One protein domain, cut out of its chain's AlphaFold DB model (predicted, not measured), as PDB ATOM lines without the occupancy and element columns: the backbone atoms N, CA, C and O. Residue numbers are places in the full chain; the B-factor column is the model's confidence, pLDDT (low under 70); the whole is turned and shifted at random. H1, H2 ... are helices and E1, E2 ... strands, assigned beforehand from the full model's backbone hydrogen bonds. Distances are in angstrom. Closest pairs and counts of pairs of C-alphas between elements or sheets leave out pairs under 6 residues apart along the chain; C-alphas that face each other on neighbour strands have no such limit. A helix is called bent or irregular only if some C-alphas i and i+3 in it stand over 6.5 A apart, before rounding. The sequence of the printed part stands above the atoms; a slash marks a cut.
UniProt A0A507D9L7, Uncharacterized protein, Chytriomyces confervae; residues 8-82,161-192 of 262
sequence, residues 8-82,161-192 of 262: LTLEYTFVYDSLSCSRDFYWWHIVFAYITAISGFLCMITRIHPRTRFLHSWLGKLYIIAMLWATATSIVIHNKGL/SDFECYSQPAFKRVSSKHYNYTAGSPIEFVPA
ATOM      1  N   LEU A   8     287.175 269.105 286.313       89.88
ATOM      2  CA  LEU A   8     287.155 270.319 287.141       89.88
ATOM      3  C   LEU A   8     285.923 271.205 286.896       89.88
ATOM      4  O   LEU A   8     285.801 272.273 287.490       89.88
ATOM      5  N   THR A   9     285.005 270.784 286.021       89.94
ATOM      6  CA  THR A   9     283.823 271.568 285.641       89.94
ATOM      7  C   THR A   9     282.557 270.720 285.565       89.94
ATOM      8  O   THR A   9     282.587 269.547 285.194       89.94
ATOM      9  N   LEU A  10     281.414 271.326 285.891       90.44
ATOM     10  CA  LEU A  10     280.085 270.714 285.786       90.44
ATOM     11  C   LEU A  10     279.379 271.050 284.460       90.44
ATOM     12  O   LEU A  10     278.256 270.602 284.241       90.44
ATOM     13  N   GLU A  11     280.020 271.816 283.573       90.88
ATOM     14  CA  GLU A  11     279.428 272.265 282.303       90.88
ATOM     15  C   GLU A  11     279.412 271.177 281.225       90.88
ATOM     16  O   GLU A  11     278.480 271.099 280.427       90.88
ATOM     17  N   TYR A  12     280.443 270.334 281.179       89.56
ATOM     18  CA  TYR A  12     280.596 269.300 280.159       89.56
ATOM     19  C   TYR A  12     281.433 268.128 280.664       89.56
ATOM     20  O   TYR A  12     282.202 268.265 281.615       89.56
ATOM     21  N   THR A  13     281.307 266.971 280.020       89.25
ATOM     22  CA  THR A  13     282.129 265.778 280.276       89.25
ATOM     23  C   THR A  13     282.656 265.243 278.949       89.25
ATOM     24  O   THR A  13     281.852 264.948 278.064       89.25
ATOM     25  N   PHE A  14     283.978 265.081 278.832       86.81
ATOM     26  CA  PHE A  14     284.627 264.407 277.702       86.81
ATOM     27  C   PHE A  14     285.168 263.045 278.132       86.81
ATOM     28  O   PHE A  14     285.685 262.890 279.238       86.81
ATOM     29  N   VAL A  15     285.044 262.057 277.250       83.81
ATOM     30  CA  VAL A  15     285.592 260.709 277.426       83.81
ATOM     31  C   VAL A  15     286.213 260.296 276.098       83.81
ATOM     32  O   VAL A  15     285.501 260.243 275.102       83.81
ATOM     33  N   TYR A  16     287.524 260.025 276.072       84.69
ATOM     34  CA  TYR A  16     288.272 259.701 274.844       84.69
ATOM     35  C   TYR A  16     287.963 260.676 273.689       84.69
ATOM     36  O   TYR A  16     287.425 260.277 272.655       84.69
ATOM     37  N   ASP A  17     288.213 261.971 273.915       82.88
ATOM     38  CA  ASP A  17     287.993 263.076 272.960       82.88
ATOM     39  C   ASP A  17     286.552 263.204 272.427       82.88
ATOM     40  O   ASP A  17     286.277 263.908 271.457       82.88
ATOM     41  N   SER A  18     285.600 262.533 273.079       84.06
ATOM     42  CA  SER A  18     284.191 262.523 272.699       84.06
ATOM     43  C   SER A  18     283.342 263.193 273.771       84.06
ATOM     44  O   SER A  18     283.475 262.907 274.964       84.06
ATOM     45  N   LEU A  19     282.441 264.079 273.347       86.38
ATOM     46  CA  LEU A  19     281.509 264.759 274.242       86.38
ATOM     47  C   LEU A  19     280.467 263.761 274.768       86.38
ATOM     48  O   LEU A  19     279.642 263.258 274.008       86.38
ATOM     49  N   SER A  20     280.488 263.501 276.073       85.94
ATOM     50  CA  SER A  20     279.529 262.617 276.747       85.94
ATOM     51  C   SER A  20     278.357 263.379 277.362       85.94
ATOM     52  O   SER A  20     277.249 262.852 277.414       85.94
ATOM     53  N   CYS A  21     278.597 264.592 277.864       89.38
ATOM     54  CA  CYS A  21     277.570 265.446 278.457       89.38
ATOM     55  C   CYS A  21     277.877 266.918 278.183       89.38
ATOM     56  O   CYS A  21     279.035 267.321 278.287       89.38
ATOM     57  N   SER A  22     276.850 267.720 277.902       90.06
ATOM     58  CA  SER A  22     276.921 269.183 277.893       90.06
ATOM     59  C   SER A  22     275.676 269.793 278.532       90.06
ATOM     60  O   SER A  22     274.546 269.490 278.142       90.06
ATOM     61  N   ARG A  23     275.880 270.693 279.495       89.44
ATOM     62  CA  ARG A  23     274.810 271.437 280.164       89.44
ATOM     63  C   ARG A  23     274.102 272.408 279.222       89.44
ATOM     64  O   ARG A  23     272.894 272.575 279.343       89.44
ATOM     65  N   ASP A  24     274.794 272.984 278.245       88.75
ATOM     66  CA  ASP A  24     274.178 273.926 277.300       88.75
ATOM     67  C   ASP A  24     273.056 273.266 276.483       88.75
ATOM     68  O   ASP A  24     272.010 273.866 276.220       88.75
ATOM     69  N   PHE A  25     273.218 271.984 276.146       90.19
ATOM     70  CA  PHE A  25     272.199 271.212 275.436       90.19
ATOM     71  C   PHE A  25     270.957 270.924 276.286       90.19
ATOM     72  O   PHE A  25     269.882 270.706 275.724       90.19
ATOM     73  N   TYR A  26     271.054 270.972 277.618       89.12
ATOM     74  CA  TYR A  26     269.903 270.787 278.508       89.12
ATOM     75  C   TYR A  26     268.886 271.915 278.356       89.12
ATOM     76  O   TYR A  26     267.682 271.658 278.290       89.12
ATOM     77  N   TRP A  27     269.356 273.155 278.213       89.00
ATOM     78  CA  TRP A  27     268.470 274.288 277.966       89.00
ATOM     79  C   TRP A  27     267.712 274.125 276.641       89.00
ATOM     80  O   TRP A  27     266.483 274.226 276.610       89.00
ATOM     81  N   TRP A  28     268.418 273.769 275.563       91.12
ATOM     82  CA  TRP A  28     267.799 273.506 274.260       91.12
ATOM     83  C   TRP A  28     266.810 272.340 274.305       91.12
ATOM     84  O   TRP A  28     265.720 272.435 273.739       91.12
ATOM     85  N   HIS A  29     267.152 271.265 275.018       91.25
ATOM     86  CA  HIS A  29     266.263 270.126 275.214       91.25
ATOM     87  C   HIS A  29     264.930 270.547 275.844       91.25
ATOM     88  O   HIS A  29     263.866 270.186 275.336       91.25
ATOM     89  N   ILE A  30     264.978 271.369 276.900       89.25
ATOM     90  CA  ILE A  30     263.775 271.907 277.550       89.25
ATOM     91  C   ILE A  30     262.955 272.752 276.569       89.25
ATOM     92  O   ILE A  30     261.739 272.564 276.472       89.25
ATOM     93  N   VAL A  31     263.595 273.656 275.822       91.69
ATOM     94  CA  VAL A  31     262.910 274.511 274.838       91.69
ATOM     95  C   VAL A  31     262.153 273.663 273.813       91.69
ATOM     96  O   VAL A  31     260.955 273.871 273.599       91.69
ATOM     97  N   PHE A  32     262.802 272.660 273.222       92.88
ATOM     98  CA  PHE A  32     262.155 271.779 272.250       92.88
ATOM     99  C   PHE A  32     261.058 270.905 272.870       92.88
ATOM    100  O   PHE A  32     260.022 270.688 272.231       92.88
ATOM    101  N   ALA A  33     261.222 270.456 274.118       91.00
ATOM    102  CA  ALA A  33     260.175 269.737 274.841       91.00
ATOM    103  C   ALA A  33     258.914 270.606 275.020       91.00
ATOM    104  O   ALA A  33     257.804 270.139 274.746       91.00
ATOM    105  N   TYR A  34     259.068 271.885 275.380       91.56
ATOM    106  CA  TYR A  34     257.947 272.825 275.478       91.56
ATOM    107  C   TYR A  34     257.277 273.092 274.134       91.56
ATOM    108  O   TYR A  34     256.049 273.036 274.048       91.56
ATOM    109  N   ILE A  35     258.057 273.337 273.076       94.31
ATOM    110  CA  ILE A  35     257.505 273.526 271.727       94.31
ATOM    111  C   ILE A  35     256.694 272.291 271.324       94.31
ATOM    112  O   ILE A  35     255.586 272.430 270.803       94.31
ATOM    113  N   THR A  36     257.191 271.088 271.617       93.31
ATOM    114  CA  THR A  36     256.486 269.828 271.348       93.31
ATOM    115  C   THR A  36     255.166 269.748 272.120       93.31
ATOM    116  O   THR A  36     254.113 269.517 271.526       93.31
ATOM    117  N   ALA A  37     255.166 270.010 273.427       92.38
ATOM    118  CA  ALA A  37     253.940 269.957 274.225       92.38
ATOM    119  C   ALA A  37     252.893 270.992 273.783       92.38
ATOM    120  O   ALA A  37     251.716 270.653 273.630       92.38
ATOM    121  N   ILE A  38     253.311 272.234 273.528       93.75
ATOM    122  CA  ILE A  38     252.411 273.324 273.125       93.75
ATOM    123  C   ILE A  38     251.862 273.076 271.717       93.75
ATOM    124  O   ILE A  38     250.649 273.121 271.514       93.75
ATOM    125  N   SER A  39     252.725 272.772 270.743       95.06
ATOM    126  CA  SER A  39     252.292 272.519 269.363       95.06
ATOM    127  C   SER A  39     251.360 271.311 269.265       95.06
ATOM    128  O   SER A  39     250.357 271.389 268.558       95.06
ATOM    129  N   GLY A  40     251.616 270.238 270.021       92.50
ATOM    130  CA  GLY A  40     250.735 269.072 270.079       92.50
ATOM    131  C   GLY A  40     249.360 269.401 270.666       92.50
ATOM    132  O   GLY A  40     248.342 269.014 270.094       92.50
ATOM    133  N   PHE A  41     249.311 270.195 271.738       92.81
ATOM    134  CA  PHE A  41     248.050 270.637 272.337       92.81
ATOM    135  C   PHE A  41     247.240 271.527 271.382       92.81
ATOM    136  O   PHE A  41     246.055 271.284 271.141       92.81
ATOM    137  N   LEU A  42     247.889 272.513 270.753       93.94
ATOM    138  CA  LEU A  42     247.251 273.363 269.746       93.94
ATOM    139  C   LEU A  42     246.783 272.542 268.531       93.94
ATOM    140  O   LEU A  42     245.702 272.780 267.990       93.94
ATOM    141  N   CYS A  43     247.547 271.528 268.122       92.00
ATOM    142  CA  CYS A  43     247.176 270.609 267.048       92.00
ATOM    143  C   CYS A  43     245.866 269.856 267.362       92.00
ATOM    144  O   CYS A  43     245.035 269.673 266.470       92.00
ATOM    145  N   MET A  44     245.621 269.496 268.626       89.25
ATOM    146  CA  MET A  44     244.342 268.913 269.056       89.25
ATOM    147  C   MET A  44     243.203 269.943 269.023       89.25
ATOM    148  O   MET A  44     242.138 269.656 268.478       89.25
ATOM    149  N   ILE A  45     243.431 271.164 269.525       89.94
ATOM    150  CA  ILE A  45     242.415 272.236 269.535       89.94
ATOM    151  C   ILE A  45     241.972 272.605 268.116       89.94
ATOM    152  O   ILE A  45     240.779 272.761 267.856       89.94
ATOM    153  N   THR A  46     242.913 272.702 267.176       90.69
ATOM    154  CA  THR A  46     242.614 273.090 265.786       90.69
ATOM    155  C   THR A  46     241.666 272.128 265.061       90.69
ATOM    156  O   THR A  46     241.084 272.510 264.042       90.69
ATOM    157  N   ARG A  47     241.454 270.908 265.582       83.56
ATOM    158  CA  ARG A  47     240.460 269.951 265.064       83.56
ATOM    159  C   ARG A  47     239.029 270.243 265.510       83.56
ATOM    160  O   ARG A  47     238.113 269.817 264.809       83.56
ATOM    161  N   ILE A  48     238.843 270.970 266.613       82.81
ATOM    162  CA  ILE A  48     237.525 271.269 267.188       82.81
ATOM    163  C   ILE A  48     236.761 272.266 266.309       82.81
ATOM    164  O   ILE A  48     235.563 272.103 266.098       82.81
ATOM    165  N   HIS A  49     237.437 273.288 265.768       79.88
ATOM    166  CA  HIS A  49     236.784 274.334 264.980       79.88
ATOM    167  C   HIS A  49     237.162 274.270 263.482       79.88
ATOM    168  O   HIS A  49     238.352 274.250 263.158       79.88
ATOM    169  N   PRO A  50     236.194 274.294 262.537       78.31
ATOM    170  CA  PRO A  50     236.472 274.138 261.104       78.31
ATOM    171  C   PRO A  50     237.439 275.182 260.538       78.31
ATOM    172  O   PRO A  50     238.327 274.838 259.760       78.31
ATOM    173  N   ARG A  51     237.323 276.445 260.974       85.94
ATOM    174  CA  ARG A  51     238.165 277.547 260.471       85.94
ATOM    175  C   ARG A  51     239.644 277.384 260.802       85.94
ATOM    176  O   ARG A  51     240.478 277.905 260.080       85.94
ATOM    177  N   THR A  52     239.982 276.661 261.867       89.69
ATOM    178  CA  THR A  52     241.375 276.473 262.299       89.69
ATOM    179  C   THR A  52     242.015 275.204 261.738       89.69
ATOM    180  O   THR A  52     243.189 274.950 261.999       89.69
ATOM    181  N   ARG A  53     241.287 274.400 260.948       84.44
ATOM    182  CA  ARG A  53     241.773 273.094 260.463       84.44
ATOM    183  C   ARG A  53     243.011 273.178 259.582       84.44
ATOM    184  O   ARG A  53     243.839 272.276 259.641       84.44
ATOM    185  N   PHE A  54     243.172 274.249 258.808       87.81
ATOM    186  CA  PHE A  54     244.365 274.435 257.978       87.81
ATOM    187  C   PHE A  54     245.648 274.478 258.829       87.81
ATOM    188  O   PHE A  54     246.697 273.986 258.409       87.81
ATOM    189  N   LEU A  55     245.553 275.002 260.058       91.62
ATOM    190  CA  LEU A  55     246.679 275.130 260.978       91.62
ATOM    191  C   LEU A  55     247.090 273.778 261.589       91.62
ATOM    192  O   LEU A  55     248.249 273.610 261.964       91.62
ATOM    193  N   HIS A  56     246.190 272.788 261.624       91.25
ATOM    194  CA  HIS A  56     246.464 271.453 262.169       91.25
ATOM    195  C   HIS A  56     247.675 270.789 261.502       91.25
ATOM    196  O   HIS A  56     248.552 270.260 262.181       91.25
ATOM    197  N   SER A  57     247.760 270.851 260.169       88.38
ATOM    198  CA  SER A  57     248.874 270.250 259.421       88.38
ATOM    199  C   SER A  57     250.209 270.934 259.738       88.38
ATOM    200  O   SER A  57     251.227 270.267 259.916       88.38
ATOM    201  N   TRP A  58     250.208 272.263 259.879       91.06
ATOM    202  CA  TRP A  58     251.403 273.033 260.230       91.06
ATOM    203  C   TRP A  58     251.875 272.758 261.660       91.06
ATOM    204  O   TRP A  58     253.054 272.475 261.871       91.06
ATOM    205  N   LEU A  59     250.958 272.759 262.630       94.19
ATOM    206  CA  LEU A  59     251.275 272.442 264.025       94.19
ATOM    207  C   LEU A  59     251.717 270.987 264.198       94.19
ATOM    208  O   LEU A  59     252.634 270.724 264.968       94.19
ATOM    209  N   GLY A  60     251.125 270.053 263.449       90.19
ATOM    210  CA  GLY A  60     251.558 268.656 263.422       90.19
ATOM    211  C   GLY A  60     252.991 268.491 262.906       90.19
ATOM    212  O   GLY A  60     253.764 267.731 263.482       90.19
ATOM    213  N   LYS A  61     253.393 269.240 261.871       90.56
ATOM    214  CA  LYS A  61     254.788 269.243 261.390       90.56
ATOM    215  C   LYS A  61     255.741 269.840 262.424       90.56
ATOM    216  O   LYS A  61     256.782 269.246 262.695       90.56
ATOM    217  N   LEU A  62     255.370 270.977 263.020       94.00
ATOM    218  CA  LEU A  62     256.154 271.617 264.080       94.00
ATOM    219  C   LEU A  62     256.351 270.674 265.276       94.00
ATOM    220  O   LEU A  62     257.467 270.562 265.771       94.00
ATOM    221  N   TYR A  63     255.299 269.955 265.674       92.69
ATOM    222  CA  TYR A  63     255.336 268.940 266.727       92.69
ATOM    223  C   TYR A  63     256.389 267.860 266.458       92.69
ATOM    224  O   TYR A  63     257.241 267.600 267.306       92.69
ATOM    225  N   ILE A  64     256.369 267.257 265.264       89.69
ATOM    226  CA  ILE A  64     257.319 266.195 264.903       89.69
ATOM    227  C   ILE A  64     258.752 266.734 264.850       89.69
ATOM    228  O   ILE A  64     259.655 266.108 265.398       89.69
ATOM    229  N   ILE A  65     258.968 267.901 264.234       91.81
ATOM    230  CA  ILE A  65     260.302 268.511 264.132       91.81
ATOM    231  C   ILE A  65     260.853 268.837 265.524       91.81
ATOM    232  O   ILE A  65     261.985 268.468 265.834       91.81
ATOM    233  N   ALA A  66     260.059 269.483 266.379       93.81
ATOM    234  CA  ALA A  66     260.473 269.816 267.738       93.81
ATOM    235  C   ALA A  66     260.800 268.559 268.555       93.81
ATOM    236  O   ALA A  66     261.797 268.537 269.271       93.81
ATOM    237  N   MET A  67     260.034 267.480 268.385       90.12
ATOM    238  CA  MET A  67     260.298 266.216 269.068       90.12
ATOM    239  C   MET A  67     261.590 265.538 268.592       90.12
ATOM    240  O   MET A  67     262.325 264.976 269.407       90.12
ATOM    241  N   LEU A  68     261.912 265.619 267.296       89.25
ATOM    242  CA  LEU A  68     263.192 265.135 266.766       89.25
ATOM    243  C   LEU A  68     264.367 265.914 267.369       89.25
ATOM    244  O   LEU A  68     265.336 265.302 267.815       89.25
ATOM    245  N   TRP A  69     264.259 267.241 267.465       91.56
ATOM    246  CA  TRP A  69     265.280 268.076 268.106       91.56
ATOM    247  C   TRP A  69     265.387 267.842 269.616       91.56
ATOM    248  O   TRP A  69     266.497 267.782 270.150       91.56
ATOM    249  N   ALA A  70     264.269 267.628 270.311       90.31
ATOM    250  CA  ALA A  70     264.278 267.214 271.714       90.31
ATOM    251  C   ALA A  70     265.008 265.870 271.882       90.31
ATOM    252  O   ALA A  70     265.826 265.714 272.785       90.31
ATOM    253  N   THR A  71     264.784 264.917 270.975       86.50
ATOM    254  CA  THR A  71     265.474 263.618 270.992       86.50
ATOM    255  C   THR A  71     266.969 263.783 270.716       86.50
ATOM    256  O   THR A  71     267.781 263.264 271.476       86.50
ATOM    257  N   ALA A  72     267.353 264.558 269.699       87.94
ATOM    258  CA  ALA A  72     268.756 264.800 269.360       87.94
ATOM    259  C   ALA A  72     269.525 265.460 270.515       87.94
ATOM    260  O   ALA A  72     270.590 264.992 270.909       87.94
ATOM    261  N   THR A  73     268.953 266.504 271.115       89.81
ATOM    262  CA  THR A  73     269.545 267.185 272.280       89.81
ATOM    263  C   THR A  73     269.602 266.281 273.516       89.81
ATOM    264  O   THR A  73     270.549 266.385 274.292       89.81
ATOM    265  N   SER A  74     268.659 265.339 273.671       85.88
ATOM    266  CA  SER A  74     268.648 264.390 274.796       85.88
ATOM    267  C   SER A  74     269.858 263.447 274.821       85.88
ATOM    268  O   SER A  74     270.297 263.035 275.894       85.88
ATOM    269  N   ILE A  75     270.426 263.140 273.649       81.69
ATOM    270  CA  ILE A  75     271.606 262.271 273.518       81.69
ATOM    271  C   ILE A  75     272.834 262.939 274.154       81.69
ATOM    272  O   ILE A  75     273.680 262.257 274.724       81.69
ATOM    273  N   VAL A  76     272.905 264.274 274.111       82.31
ATOM    274  CA  VAL A  76     274.062 265.072 274.554       82.31
ATOM    275  C   VAL A  76     273.986 265.456 276.043       82.31
ATOM    276  O   VAL A  76     274.945 265.975 276.602       82.31
ATOM    277  N   ILE A  77     272.875 265.178 276.731       83.38
ATOM    278  CA  ILE A  77     272.673 265.484 278.167       83.38
ATOM    279  C   ILE A  77     272.702 264.222 279.047       83.38
ATOM    280  O   ILE A  77     272.166 264.186 280.158       83.38
ATOM    281  N   HIS A  78     273.300 263.146 278.543       72.44
ATOM    282  CA  HIS A  78     273.368 261.863 279.225       72.44
ATOM    283  C   HIS A  78     274.435 261.885 280.341       72.44
ATOM    284  O   HIS A  78     275.632 261.791 280.105       72.44
ATOM    285  N   ASN A  79     273.972 261.978 281.590       65.81
ATOM    286  CA  ASN A  79     274.809 261.879 282.799       65.81
ATOM    287  C   ASN A  79     274.871 260.482 283.420       65.81
ATOM    288  O   ASN A  79     275.763 260.151 284.202       65.81
ATOM    289  N   LYS A  80     273.833 259.698 283.149       65.44
ATOM    290  CA  LYS A  80     273.594 258.336 283.624       65.44
ATOM    291  C   LYS A  80     272.843 257.631 282.502       65.44
ATOM    292  O   LYS A  80     272.114 258.298 281.761       65.44
ATOM    293  N   GLY A  81     273.041 256.325 282.329       62.03
ATOM    294  CA  GLY A  81     272.253 255.563 281.355       62.03
ATOM    295  C   GLY A  81     270.754 255.817 281.560       62.03
ATOM    296  O   GLY A  81     270.311 256.085 282.679       62.03
ATOM    297  N   LEU A  82     269.969 255.790 280.484       63.31
ATOM    298  CA  LEU A  82     268.519 255.961 280.588       63.31
ATOM    299  C   LEU A  82     267.923 254.783 281.380       63.31
ATOM    300  O   LEU A  82     268.302 253.638 281.120       63.31
ATOM    301  N   SER A 161     266.902 274.521 286.538       65.94
ATOM    302  CA  SER A 161     268.158 274.793 285.829       65.94
ATOM    303  C   SER A 161     269.380 274.209 286.551       65.94
ATOM    304  O   SER A 161     270.497 274.656 286.319       65.94
ATOM    305  N   ASP A 162     269.184 273.249 287.456       74.50
ATOM    306  CA  ASP A 162     270.222 272.649 288.302       74.50
ATOM    307  C   ASP A 162     270.837 271.385 287.678       74.50
ATOM    308  O   ASP A 162     271.379 270.533 288.380       74.50
ATOM    309  N   PHE A 163     270.739 271.249 286.352       85.44
ATOM    310  CA  PHE A 163     271.402 270.178 285.625       85.44
ATOM    311  C   PHE A 163     272.917 270.394 285.653       85.44
ATOM    312  O   PHE A 163     273.415 271.462 285.310       85.44
ATOM    313  N   GLU A 164     273.650 269.356 286.033       88.00
ATOM    314  CA  GLU A 164     275.108 269.354 286.156       88.00
ATOM    315  C   GLU A 164     275.650 268.116 285.448       88.00
ATOM    316  O   GLU A 164     275.058 267.042 285.574       88.00
ATOM    317  N   CYS A 165     276.764 268.233 284.726       88.31
ATOM    318  CA  CYS A 165     277.400 267.083 284.093       88.31
ATOM    319  C   CYS A 165     278.227 266.262 285.099       88.31
ATOM    320  O   CYS A 165     279.151 266.782 285.726       88.31
ATOM    321  N   TYR A 166     277.939 264.962 285.211       83.56
ATOM    322  CA  TYR A 166     278.657 264.009 286.066       83.56
ATOM    323  C   TYR A 166     279.696 263.215 285.265       83.56
ATOM    324  O   TYR A 166     279.642 263.129 284.037       83.56
ATOM    325  N   SER A 167     280.641 262.610 285.980       81.00
ATOM    326  CA  SER A 167     281.485 261.524 285.484       81.00
ATOM    327  C   SER A 167     281.044 260.221 286.153       81.00
ATOM    328  O   SER A 167     280.748 260.191 287.344       81.00
ATOM    329  N   GLN A 168     280.940 259.140 285.386       78.94
ATOM    330  CA  GLN A 168     280.736 257.792 285.921       78.94
ATOM    331  C   GLN A 168     282.053 257.021 285.758       78.94
ATOM    332  O   GLN A 168     282.664 257.126 284.696       78.94
ATOM    333  N   PRO A 169     282.516 256.264 286.770       84.75
ATOM    334  CA  PRO A 169     281.825 255.933 288.020       84.75
ATOM    335  C   PRO A 169     282.146 256.859 289.211       84.75
ATOM    336  O   PRO A 169     281.682 256.582 290.310       84.75
ATOM    337  N   ALA A 170     282.950 257.917 289.049       89.00
ATOM    338  CA  ALA A 170     283.431 258.750 290.160       89.00
ATOM    339  C   ALA A 170     283.005 260.215 290.053       89.00
ATOM    340  O   ALA A 170     282.923 260.755 288.951       89.00
ATOM    341  N   PHE A 171     282.777 260.872 291.194       89.56
ATOM    342  CA  PHE A 171     282.472 262.300 291.226       89.56
ATOM    343  C   PHE A 171     283.622 263.137 290.657       89.56
ATOM    344  O   PHE A 171     284.798 262.778 290.742       89.56
ATOM    345  N   LYS A 172     283.260 264.281 290.075       90.38
ATOM    346  CA  LYS A 172     284.222 265.266 289.585       90.38
ATOM    347  C   LYS A 172     284.924 265.961 290.753       90.38
ATOM    348  O   LYS A 172     284.375 266.048 291.852       90.38
ATOM    349  N   ARG A 173     286.118 266.507 290.515       91.06
ATOM    350  CA  ARG A 173     286.923 267.238 291.515       91.06
ATOM    351  C   ARG A 173     286.452 268.687 291.670       91.06
ATOM    352  O   ARG A 173     287.242 269.627 291.676       91.06
ATOM    353  N   VAL A 174     285.141 268.857 291.745       90.94
ATOM    354  CA  VAL A 174     284.446 270.130 291.903       90.94
ATOM    355  C   VAL A 174     283.168 269.861 292.688       90.94
ATOM    356  O   VAL A 174     282.503 268.846 292.469       90.94
ATOM    357  N   SER A 175     282.838 270.743 293.631       91.00
ATOM    358  CA  SER A 175     281.617 270.601 294.420       91.00
ATOM    359  C   SER A 175     280.389 270.766 293.531       91.00
ATOM    360  O   SER A 175     280.301 271.701 292.737       91.00
ATOM    361  N   SER A 176     279.444 269.851 293.686       88.81
ATOM    362  CA  SER A 176     278.170 269.790 292.978       88.81
ATOM    363  C   SER A 176     277.027 269.746 293.989       88.81
ATOM    364  O   SER A 176     277.238 269.619 295.200       88.81
ATOM    365  N   LYS A 177     275.785 269.792 293.513       86.31
ATOM    366  CA  LYS A 177     274.607 269.638 294.378       86.31
ATOM    367  C   LYS A 177     274.591 268.330 295.190       86.31
ATOM    368  O   LYS A 177     273.954 268.268 296.243       86.31
ATOM    369  N   HIS A 178     275.231 267.275 294.689       83.12
ATOM    370  CA  HIS A 178     275.186 265.931 295.277       83.12
ATOM    371  C   HIS A 178     276.495 265.498 295.940       83.12
ATOM    372  O   HIS A 178     276.512 264.451 296.583       83.12
ATOM    373  N   TYR A 179     277.564 266.281 295.805       87.12
ATOM    374  CA  TYR A 179     278.883 265.945 296.324       87.12
ATOM    375  C   TYR A 179     279.662 267.213 296.671       87.12
ATOM    376  O   TYR A 179     279.766 268.117 295.847       87.12
ATOM    377  N   ASN A 180     280.229 267.280 297.876       91.62
ATOM    378  CA  ASN A 180     281.080 268.398 298.273       91.62
ATOM    379  C   ASN A 180     282.552 267.988 298.196       91.62
ATOM    380  O   ASN A 180     283.031 267.214 299.024       91.62
ATOM    381  N   TYR A 181     283.268 268.516 297.207       89.81
ATOM    382  CA  TYR A 181     284.673 268.204 297.004       89.81
ATOM    383  C   TYR A 181     285.550 268.934 298.025       89.81
ATOM    384  O   TYR A 181     285.450 270.147 298.205       89.81
ATOM    385  N   THR A 182     286.465 268.197 298.654       92.19
ATOM    386  CA  THR A 182     287.533 268.769 299.485       92.19
ATOM    387  C   THR A 182     288.875 268.518 298.805       92.19
ATOM    388  O   THR A 182     289.176 267.385 298.425       92.19
ATOM    389  N   ALA A 183     289.697 269.555 298.643       91.12
ATOM    390  CA  ALA A 183     291.008 269.416 298.013       91.12
ATOM    391  C   ALA A 183     291.876 268.387 298.764       91.12
ATOM    392  O   ALA A 183     292.038 268.474 299.977       91.12
ATOM    393  N   GLY A 184     292.414 267.404 298.036       88.44
ATOM    394  CA  GLY A 184     293.216 266.315 298.608       88.44
ATOM    395  C   GLY A 184     292.409 265.131 299.160       88.44
ATOM    396  O   GLY A 184     293.012 264.162 299.616       88.44
ATOM    397  N   SER A 185     291.074 265.172 299.096       89.12
ATOM    398  CA  SER A 185     290.240 264.003 299.408       89.12
ATOM    399  C   SER A 185     290.443 262.869 298.387       89.12
ATOM    400  O   SER A 185     290.778 263.132 297.225       89.12
ATOM    401  N   PRO A 186     290.283 261.597 298.801       90.62
ATOM    402  CA  PRO A 186     290.338 260.465 297.880       90.62
ATOM    403  C   PRO A 186     289.196 260.522 296.856       90.62
ATOM    404  O   PRO A 186     288.175 261.172 297.070       90.62
ATOM    405  N   ILE A 187     289.362 259.808 295.739       87.81
ATOM    406  CA  ILE A 187     288.323 259.681 294.710       87.81
ATOM    407  C   ILE A 187     287.085 259.022 295.327       87.81
ATOM    408  O   ILE A 187     287.165 257.901 295.831       87.81
ATOM    409  N   GLU A 188     285.942 259.698 295.237       90.56
ATOM    410  CA  GLU A 188     284.657 259.174 295.690       90.56
ATOM    411  C   GLU A 188     283.817 258.679 294.507       90.56
ATOM    412  O   GLU A 188     283.697 259.342 293.473       90.56
ATOM    413  N   PHE A 189     283.233 257.491 294.656       89.00
ATOM    414  CA  PHE A 189     282.408 256.867 293.628       89.00
ATOM    415  C   PHE A 189     280.953 257.322 293.722       89.00
ATOM    416  O   PHE A 189     280.384 257.427 294.809       89.00
ATOM    417  N   VAL A 190     280.322 257.535 292.568       85.94
ATOM    418  CA  VAL A 190     278.892 257.826 292.494       85.94
ATOM    419  C   VAL A 190     278.117 256.582 292.951       85.94
ATOM    420  O   VAL A 190     278.387 255.483 292.457       85.94
ATOM    421  N   PRO A 191     277.124 256.715 293.852       84.81
ATOM    422  CA  PRO A 191     276.327 255.578 294.289       84.81
ATOM    423  C   PRO A 191     275.644 254.871 293.112       84.81
ATOM    424  O   PRO A 191     274.930 255.496 292.326       84.81
ATOM    425  N   ALA A 192     275.811 253.548 293.028       82.94
ATOM    426  CA  ALA A 192     275.174 252.728 291.994       82.94
ATOM    427  C   ALA A 192     273.641 252.663 292.136       82.94
ATOM    428  O   ALA A 192     272.934 252.403 291.164       82.94
TER     429      ALA A 192
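Overview. This is residues 8 to 82 and 161 to 192 of the 262 residues of an uncharacterized protein of Chytriomyces confervae (UniProt A0A507D9L7). What does the model look like? It is a long helical hairpin, H1 and H2 side by side, with a two-stranded hairpin, E1 and E2, at the end away from its turn. Beyond that same end winds a long stretch with no named element, residues 161 to 192, and the helical hairpin makes much of the length. What is it made of? The printed part has 107 residues with two named strands and two named helices, in the order E1, E2, H1, H2; the sheet's order is E1 - E2, antiparallel, and the class is mostly helix. How spread out is it? It is only just extended, close to loose, with a radius of gyration of the C-alphas of 19.6 A, and the C-alphas span 68 by 26 by 22 A.

Along the chain. Where is the sheet? E1 is residues 12 to 15, 10.3 A from first to last C-alpha, and begins at C-alpha 12 at (280.596, 269.300, 280.159). E2 is residues 18 to 22, 11.1 A from first to last C-alpha. Where do the helices run? H1 is residues 23 to 45, 34.1 A from first to last C-alpha, beginning at C-alpha 23 at (274.810, 271.437, 280.164). H2, the longest helix by residues, is residues 50 to 75, 39.1 A from first to last C-alpha, ending at C-alpha 75 at (271.606, 262.271, 273.518). Is either helix uneven? H2 is irregular, with C-alphas 51 and 54 standing 7.4 A apart, and it has a kink of 32 degrees near residue 57. H1 is not bent.

Arrangement. How are the two strands joined? E1 and E2 form a hairpin of antiparallel neighbours, with 158 degrees between their N-to-C directions. C-alphas 12 and 22 face each other at 4.3 A. N 13 and O 21 are within hydrogen-bond range at 2.9 A, and so are N 20 and O 13 at 2.8 A. How do the strands stand to the helices? The closest C-alphas of E1 and H1 are those of Tyr 12 and Arg 23, 6.2 A apart. E2 and H2 are near each other, with 5 pairs of C-alphas within 10 A, while E1 and H2 are apart. How do the helices meet? H1 and H2 touch, with 43 pairs of C-alphas within 8 A, and their closest C-alphas are those of Thr 36 and Tyr 63 at 4.8 A. They form a helical hairpin and run opposite ways at a shallow tilt of 22 degrees. What do the helices' backbones show? O i to N i+4 pairs are within hydrogen-bond range in 17 of 19 cases in H1 and 17 of 22 in H2.

Size, cuts and confidence. How large is it? Its outline is a rod, and the two C-alphas farthest apart are those of Pro 50 and Gly 184, at 68.5 A. Where is the printed part cut? Residues 83 to 160 are not printed, and C-alphas 82 and 161 stand 19.6 A apart across the cut. After it, residues 161 to 192 have no named element, and their C-alphas lie 9 to 32 A from the mean of all C-alphas. Are any links long? The links E1 to E2, E2 to H1 and H1 to H2 are tight, with 2, 0 and 4 residues between the elements. Where is confidence low? The mean pLDDT of the printed part is 87.3, and residues 79 to 82 and residue 161 are under 70.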